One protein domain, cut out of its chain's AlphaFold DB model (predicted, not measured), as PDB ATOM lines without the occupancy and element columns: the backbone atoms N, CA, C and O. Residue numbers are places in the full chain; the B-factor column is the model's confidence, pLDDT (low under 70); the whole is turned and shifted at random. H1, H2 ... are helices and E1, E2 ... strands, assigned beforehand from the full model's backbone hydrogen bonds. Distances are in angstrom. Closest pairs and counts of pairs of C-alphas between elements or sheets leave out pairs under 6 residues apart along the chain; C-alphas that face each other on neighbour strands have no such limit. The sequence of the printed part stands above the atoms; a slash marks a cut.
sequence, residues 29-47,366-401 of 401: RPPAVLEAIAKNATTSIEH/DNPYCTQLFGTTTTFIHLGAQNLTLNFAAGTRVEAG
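Overview. This is residues 29 to 47 and 366 to 401 of the 401 residues of an uncharacterized protein of Candidatus Lokiarchaeota archaeon (UniProt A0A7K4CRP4). A single twisted sheet of four strands, E2 to E5, forms a wall, and one short helix, H1, packs over one face of it near the turn that joins E3 and E4, leaving the other face bare. From H1 a loop runs to the small strand E1, which sits out beyond the E2 side of the sheet and pairs with no named strand. The printed part has 55 residues with one named helix and five named strands, in the order H1 E1 E2 E3 E4 E5, and its class is mixed, helices and strands. The sheet's order is E2 - E3 - E4 - E5, all antiparallel, and these strands make a meander, each the antiparallel neighbour of the one before. The whole is only just compact, close to loose, with a radius of gyration of the C-alphas of 11.6 A and spans of 34 by 25 by 17 A.

Along the chain. In the sheet, E2 is residues 370 to 372, E3 is residues 378 to 383 with 17.1 A from first to last C-alpha, E4 is residues 386 to 391 with 16.9 A, and E5 is residues 396 to 400 with 13.2 A. E5 ends with C-alpha 400 at (106.551, 138.689, 143.757). H1, residues 32 to 40, measures 12.4 A and begins with C-alpha 32 at (113.997, 138.849, 149.701). E1 is residues 45 to 47, with C-alpha 47 at (114.106, 159.927, 151.189).

Arrangement. E2 and E5 are the edge strands. The hairpin E3 and E4 is antiparallel at 170 degrees, with N 381 and O 388 2.8 A apart, within hydrogen-bond range. The hairpin E4 and E5 stands at 169 degrees, with N 389 and O 398 at 2.9 A. The hairpin E2 and E3 stands at 160 degrees, with N 371 and O 380 at 2.9 A. Residues 366 to 367 make a short antiparallel pairing with residues 370 to 371 of E2. H1 is on the sheet at a height of 8.4 A, over E3, and only just slantwise to the strands, at 58 degrees to E3 on the local plane. Its closest C-alphas to E4 are those of Val 33 and Gln 386, 5.6 A, and to E3 those of Val 33 and Leu 383, 6.3 A. Every O i to N i+4 pair of H1 is within hydrogen-bond range. E1 is apart from H1 and from E2, E3, E4 and E5.

Size, cuts and confidence. The C-alphas of Thr 42 and Ala 394 are the two farthest apart, 33.8 A. Residues 48 to 365 are not printed, and C-alphas 47 and 366 are 5.9 A apart across this cut. The links H1 to E1, E2 to E3, E3 to E4 and E4 to E5 are tight. The mean pLDDT of the printed part is 91.9, and residues 41 to 42 are under 70.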
ATOM      1  N   ARG A  29     110.165 135.261 158.149       85.69
ATOM      2  CA  ARG A  29     111.335 135.435 157.285       85.69
ATOM      3  C   ARG A  29     111.324 136.836 156.666       85.69
ATOM      4  O   ARG A  29     110.254 137.268 156.203       85.69
ATOM      5  N   PRO A  30     112.463 137.551 156.624       86.19
ATOM      6  CA  PRO A  30     112.577 138.777 155.847       86.19
ATOM      7  C   PRO A  30     112.216 138.517 154.370       86.19
ATOM      8  O   PRO A  30     112.668 137.524 153.802       86.19
ATOM      9  N   PRO A  31     111.376 139.357 153.741       90.62
ATOM     10  CA  PRO A  31     111.186 139.332 152.292       90.62
ATOM     11  C   PRO A  31     112.519 139.529 151.561       90.62
ATOM     12  O   PRO A  31     113.301 140.399 151.953       90.62
ATOM     13  N   ALA A  32     112.744 138.792 150.467       91.94
ATOM     14  CA  ALA A  32     113.997 138.849 149.701       91.94
ATOM     15  C   ALA A  32     114.341 140.277 149.237       91.94
ATOM     16  O   ALA A  32     115.495 140.702 149.324       91.94
ATOM     17  N   VAL A  33     113.321 141.057 148.861       93.44
ATOM     18  CA  VAL A  33     113.492 142.454 148.439       93.44
ATOM     19  C   VAL A  33     114.112 143.329 149.528       93.44
ATOM     20  O   VAL A  33     114.919 144.201 149.220       93.44
ATOM     21  N   LEU A  34     113.819 143.084 150.813       90.06
ATOM     22  CA  LEU A  34     114.404 143.872 151.904       90.06
ATOM     23  C   LEU A  34     115.897 143.577 152.077       90.06
ATOM     24  O   LEU A  34     116.671 144.487 152.372       90.06
ATOM     25  N   GLU A  35     116.312 142.326 151.877       88.31
ATOM     26  CA  GLU A  35     117.729 141.954 151.882       88.31
ATOM     27  C   GLU A  35     118.460 142.512 150.659       88.31
ATOM     28  O   GLU A  35     119.601 142.967 150.765       88.31
ATOM     29  N   ALA A  36     117.799 142.513 149.501       89.88
ATOM     30  CA  ALA A  36     118.340 143.093 148.282       89.88
ATOM     31  C   ALA A  36     118.539 144.613 148.431       89.88
ATOM     32  O   ALA A  36     119.613 145.121 148.111       89.88
ATOM     33  N   ILE A  37     117.563 145.326 149.007       89.19
ATOM     34  CA  ILE A  37     117.674 146.760 149.327       89.19
ATOM     35  C   ILE A  37     118.815 147.013 150.315       89.19
ATOM     36  O   ILE A  37     119.621 147.917 150.100       89.19
ATOM     37  N   ALA A  38     118.935 146.194 151.367       84.38
ATOM     38  CA  ALA A  38     120.027 146.306 152.335       84.38
ATOM     39  C   ALA A  38     121.410 146.223 151.666       84.38
ATOM     40  O   ALA A  38     122.308 146.986 152.015       84.38
ATOM     41  N   LYS A  39     121.568 145.339 150.674       84.00
ATOM     42  CA  LYS A  39     122.800 145.195 149.883       84.00
ATOM     43  C   LYS A  39     122.993 146.325 148.864       84.00
ATOM     44  O   LYS A  39     124.127 146.645 148.532       84.00
ATOM     45  N   ASN A  40     121.911 146.933 148.377       83.94
ATOM     46  CA  ASN A  40     121.953 148.036 147.410       83.94
ATOM     47  C   ASN A  40     122.273 149.402 148.040       83.94
ATOM     48  O   ASN A  40     122.592 150.342 147.319       83.94
ATOM     49  N   ALA A  41     122.246 149.518 149.368       67.38
ATOM     50  CA  ALA A  41     122.441 150.761 150.116       67.38
ATOM     51  C   ALA A  41     123.853 151.397 150.004       67.38
ATOM     52  O   ALA A  41     124.247 152.189 150.858       67.38
ATOM     53  N   THR A  42     124.636 151.101 148.971       67.50
ATOM     54  CA  THR A  42     125.928 151.739 148.677       67.50
ATOM     55  C   THR A  42     125.798 152.981 147.786       67.50
ATOM     56  O   THR A  42     126.807 153.597 147.462       67.50
ATOM     57  N   THR A  43     124.588 153.369 147.372       76.69
ATOM     58  CA  THR A  43     124.345 154.564 146.544       76.69
ATOM     59  C   THR A  43     123.821 155.745 147.358       76.69
ATOM     60  O   THR A  43     123.357 155.589 148.495       76.69
ATOM     61  N   SER A  44     123.878 156.944 146.767       87.50
ATOM     62  CA  SER A  44     123.173 158.094 147.324       87.50
ATOM     63  C   SER A  44     121.662 157.942 147.149       87.50
ATOM     64  O   SER A  44     121.188 157.424 146.137       87.50
ATOM     65  N   ILE A  45     120.903 158.340 148.167       92.12
ATOM     66  CA  ILE A  45     119.448 158.181 148.222       92.12
ATOM     67  C   ILE A  45     118.839 159.462 148.781       92.12
ATOM     68  O   ILE A  45     119.293 159.987 149.800       92.12
ATOM     69  N   GLU A  46     117.780 159.927 148.126       95.12
ATOM     70  CA  GLU A  46     116.834 160.873 148.704       95.12
ATOM     71  C   GLU A  46     115.660 160.094 149.300       95.12
ATOM     72  O   GLU A  46     115.084 159.220 148.648       95.12
ATOM     73  N   HIS A  47     115.307 160.416 150.538       96.12
ATOM     74  CA  HIS A  47     114.106 159.927 151.189       96.12
ATOM     75  C   HIS A  47     113.269 161.104 151.666       96.12
ATOM     76  O   HIS A  47     113.754 161.995 152.360       96.12
ATOM     77  N   ASP A 366     108.365 158.282 150.259       96.12
ATOM     78  CA  ASP A 366     108.809 158.593 148.900       96.12
ATOM     79  C   ASP A 366     110.330 158.407 148.841       96.12
ATOM     80  O   ASP A 366     111.109 159.234 149.325       96.12
ATOM     81  N   ASN A 367     110.760 157.246 148.354       94.62
ATOM     82  CA  ASN A 367     112.151 156.958 148.020       94.62
ATOM     83  C   ASN A 367     112.220 155.891 146.908       94.62
ATOM     84  O   ASN A 367     111.211 155.240 146.628       94.62
ATOM     85  N   PRO A 368     113.397 155.657 146.296       92.88
ATOM     86  CA  PRO A 368     113.543 154.714 145.185       92.88
ATOM     87  C   PRO A 368     113.102 153.272 145.466       92.88
ATOM     88  O   PRO A 368     112.857 152.534 144.522       92.88
ATOM     89  N   TYR A 369     113.010 152.856 146.732       93.50
ATOM     90  CA  TYR A 369     112.647 151.487 147.101       93.50
ATOM     91  C   TYR A 369     111.243 151.357 147.673       93.50
ATOM     92  O   TYR A 369     110.697 150.261 147.665       93.50
ATOM     93  N   CYS A 370     110.680 152.425 148.237       95.31
ATOM     94  CA  CYS A 370     109.459 152.374 149.030       95.31
ATOM     95  C   CYS A 370     108.570 153.575 148.734       95.31
ATOM     96  O   CYS A 370     108.998 154.725 148.856       95.31
ATOM     97  N   THR A 371     107.312 153.288 148.408       97.56
ATOM     98  CA  THR A 371     106.277 154.298 148.211       97.56
ATOM     99  C   THR A 371     105.013 153.950 148.988       97.56
ATOM    100  O   THR A 371     104.615 152.788 149.092       97.56
ATOM    101  N   GLN A 372     104.369 154.968 149.549       97.56
ATOM    102  CA  GLN A 372     103.046 154.848 150.161       97.56
ATOM    103  C   GLN A 372     102.348 156.197 150.121       97.56
ATOM    104  O   GLN A 372     102.885 157.178 150.629       97.56
ATOM    105  N   LEU A 373     101.129 156.251 149.589       96.50
ATOM    106  CA  LEU A 373     100.328 157.471 149.633       96.50
ATOM    107  C   LEU A 373      99.962 157.814 151.086       96.50
ATOM    108  O   LEU A 373      99.558 156.939 151.856       96.50
ATOM    109  N   PHE A 374     100.107 159.086 151.465       95.25
ATOM    110  CA  PHE A 374      99.730 159.539 152.803       95.25
ATOM    111  C   PHE A 374      98.234 159.298 153.069       95.25
ATOM    112  O   PHE A 374      97.412 159.424 152.167       95.25
ATOM    113  N   GLY A 375      97.893 158.879 154.289       92.31
ATOM    114  CA  GLY A 375      96.525 158.497 154.662       92.31
ATOM    115  C   GLY A 375      96.073 157.111 154.177       92.31
ATOM    116  O   GLY A 375      94.976 156.681 154.521       92.31
ATOM    117  N   THR A 376      96.900 156.378 153.423       94.06
ATOM    118  CA  THR A 376      96.595 154.996 153.009       94.06
ATOM    119  C   THR A 376      97.330 153.966 153.861       94.06
ATOM    120  O   THR A 376      98.318 154.275 154.526       94.06
ATOM    121  N   THR A 377      96.869 152.717 153.815       95.44
ATOM    122  CA  THR A 377      97.415 151.580 154.577       95.44
ATOM    123  C   THR A 377      98.143 150.563 153.694       95.44
ATOM    124  O   THR A 377      98.360 149.428 154.117       95.44
ATOM    125  N   THR A 378      98.500 150.943 152.461       97.62
ATOM    126  CA  THR A 378      99.204 150.063 151.518       97.62
ATOM    127  C   THR A 378     100.577 150.618 151.169       97.62
ATOM    128  O   THR A 378     100.687 151.723 150.644       97.62
ATOM    129  N   THR A 379     101.618 149.837 151.441       97.88
ATOM    130  CA  THR A 379     103.015 150.180 151.162       97.88
ATOM    131  C   THR A 379     103.551 149.301 150.040       97.88
ATOM    132  O   THR A 379     103.436 148.074 150.104       97.88
ATOM    133  N   PHE A 380     104.178 149.923 149.045       97.88
ATOM    134  CA  PHE A 380     104.819 149.243 147.924       97.88
ATOM    135  C   PHE A 380     106.332 149.338 148.063       97.88
ATOM    136  O   PHE A 380     106.886 150.435 148.129       97.88
ATOM    137  N   ILE A 381     106.994 148.187 148.095       97.25
ATOM    138  CA  ILE A 381     108.443 148.071 148.224       97.25
ATOM    139  C   ILE A 381     108.973 147.288 147.028       97.25
ATOM    140  O   ILE A 381     108.450 146.219 146.723       97.25
ATOM    141  N   HIS A 382     110.000 147.794 146.353       95.19
ATOM    142  CA  HIS A 382     110.524 147.157 145.150       95.19
ATOM    143  C   HIS A 382     112.024 147.385 144.960       95.19
ATOM    144  O   HIS A 382     112.594 148.372 145.427       95.19
ATOM    145  N   LEU A 383     112.656 146.446 144.256       93.19
ATOM    146  CA  LEU A 383     114.006 146.580 143.721       93.19
ATOM    147  C   LEU A 383     114.179 145.632 142.526       93.19
ATOM    148  O   LEU A 383     114.165 144.408 142.676       93.19
ATOM    149  N   GLY A 384     114.367 146.194 141.329       91.50
ATOM    150  CA  GLY A 384     114.451 145.404 140.099       91.50
ATOM    151  C   GLY A 384     113.154 144.630 139.841       91.50
ATOM    152  O   GLY A 384     112.086 145.229 139.772       91.50
ATOM    153  N   ALA A 385     113.245 143.306 139.702       93.12
ATOM    154  CA  ALA A 385     112.080 142.437 139.509       93.12
ATOM    155  C   ALA A 385     111.354 142.067 140.817       93.12
ATOM    156  O   ALA A 385     110.231 141.569 140.766       93.12
ATOM    157  N   GLN A 386     111.982 142.298 141.976       95.69
ATOM    158  CA  GLN A 386     111.430 141.914 143.272       95.69
ATOM    159  C   GLN A 386     110.484 142.990 143.795       95.69
ATOM    160  O   GLN A 386     110.825 144.174 143.824       95.69
ATOM    161  N   ASN A 387     109.319 142.559 144.264       96.25
ATOM    162  CA  ASN A 387     108.246 143.403 144.758       96.25
ATOM    163  C   ASN A 387     107.669 142.840 146.059       96.25
ATOM    164  O   ASN A 387     107.548 141.630 146.253       96.25
ATOM    165  N   LEU A 388     107.258 143.746 146.935       97.06
ATOM    166  CA  LEU A 388     106.564 143.468 148.179       97.06
ATOM    167  C   LEU A 388     105.445 144.488 148.354       97.06
ATOM    168  O   LEU A 388     105.689 145.691 148.421       97.06
ATOM    169  N   THR A 389     104.218 143.994 148.476       97.94
ATOM    170  CA  THR A 389     103.058 144.808 148.848       97.94
ATOM    171  C   THR A 389     102.618 144.440 150.257       97.94
ATOM    172  O   THR A 389     102.320 143.275 150.542       97.94
ATOM    173  N   LEU A 390     102.578 145.440 151.135       96.50
ATOM    174  CA  LEU A 390     102.045 145.330 152.491       96.50
ATOM    175  C   LEU A 390     100.717 146.075 152.543       96.50
ATOM    176  O   LEU A 390     100.693 147.274 152.289       96.50
ATOM    177  N   ASN A 391      99.626 145.389 152.882       96.81
ATOM    178  CA  ASN A 391      98.329 146.022 153.118       96.81
ATOM    179  C   ASN A 391      97.926 145.789 154.573       96.81
ATOM    180  O   ASN A 391      97.538 144.684 154.955       96.81
ATOM    181  N   PHE A 392      98.026 146.840 155.381       93.50
ATOM    182  CA  PHE A 392      97.770 146.775 156.817       93.50
ATOM    183  C   PHE A 392      96.279 146.710 157.157       93.50
ATOM    184  O   PHE A 392      95.934 146.160 158.197       93.50
ATOM    185  N   ALA A 393      95.392 147.207 156.287       94.56
ATOM    186  CA  ALA A 393      93.949 147.083 156.496       94.56
ATOM    187  C   ALA A 393      93.459 145.645 156.259       94.56
ATOM    188  O   ALA A 393      92.622 145.147 157.004       94.56
ATOM    189  N   ALA A 394      94.006 144.966 155.247       96.06
ATOM    190  CA  ALA A 394      93.687 143.570 154.950       96.06
ATOM    191  C   ALA A 394      94.557 142.564 155.731       96.06
ATOM    192  O   ALA A 394      94.277 141.368 155.713       96.06
ATOM    193  N   GLY A 395      95.632 143.025 156.380       94.31
ATOM    194  CA  GLY A 395      96.603 142.160 157.055       94.31
ATOM    195  C   GLY A 395      97.392 141.261 156.097       94.31
ATOM    196  O   GLY A 395      97.809 140.171 156.483       94.31
ATOM    197  N   THR A 396      97.589 141.680 154.842       95.06
ATOM    198  CA  THR A 396      98.201 140.841 153.801       95.06
ATOM    199  C   THR A 396      99.622 141.269 153.452       95.06
ATOM    200  O   THR A 396      99.937 142.460 153.384       95.06
ATOM    201  N   ARG A 397     100.450 140.273 153.125       93.56
ATOM    202  CA  ARG A 397     101.808 140.409 152.591       93.56
ATOM    203  C   ARG A 397     101.896 139.630 151.282       93.56
ATOM    204  O   ARG A 397     101.707 138.417 151.292       93.56
ATOM    205  N   VAL A 398     102.195 140.318 150.183       96.25
ATOM    206  CA  VAL A 398     102.351 139.706 148.855       96.25
ATOM    207  C   VAL A 398     103.763 139.970 148.350       96.25
ATOM    208  O   VAL A 398     104.150 141.123 148.178       96.25
ATOM    209  N   GLU A 399     104.524 138.899 148.136       95.12
ATOM    210  CA  GLU A 399     105.854 138.921 147.520       95.12
ATOM    211  C   GLU A 399     105.745 138.442 146.070       95.12
ATOM    212  O   GLU A 399     105.035 137.475 145.795       95.12
ATOM    213  N   ALA A 400     106.452 139.099 145.155       90.62
ATOM    214  CA  ALA A 400     106.551 138.689 143.757       90.62
ATOM    215  C   ALA A 400     107.960 138.970 143.220       90.62
ATOM    216  O   ALA A 400     108.555 139.981 143.594       90.62
ATOM    217  N   GLY A 401     108.452 138.116 142.318       78.25
ATOM    218  CA  GLY A 401     109.784 138.237 141.713       78.25
ATOM    219  C   GLY A 401     110.782 137.262 142.299       78.25
ATOM    220  O   GLY A 401     111.332 137.571 143.379       78.25
TER     221      GLY A 401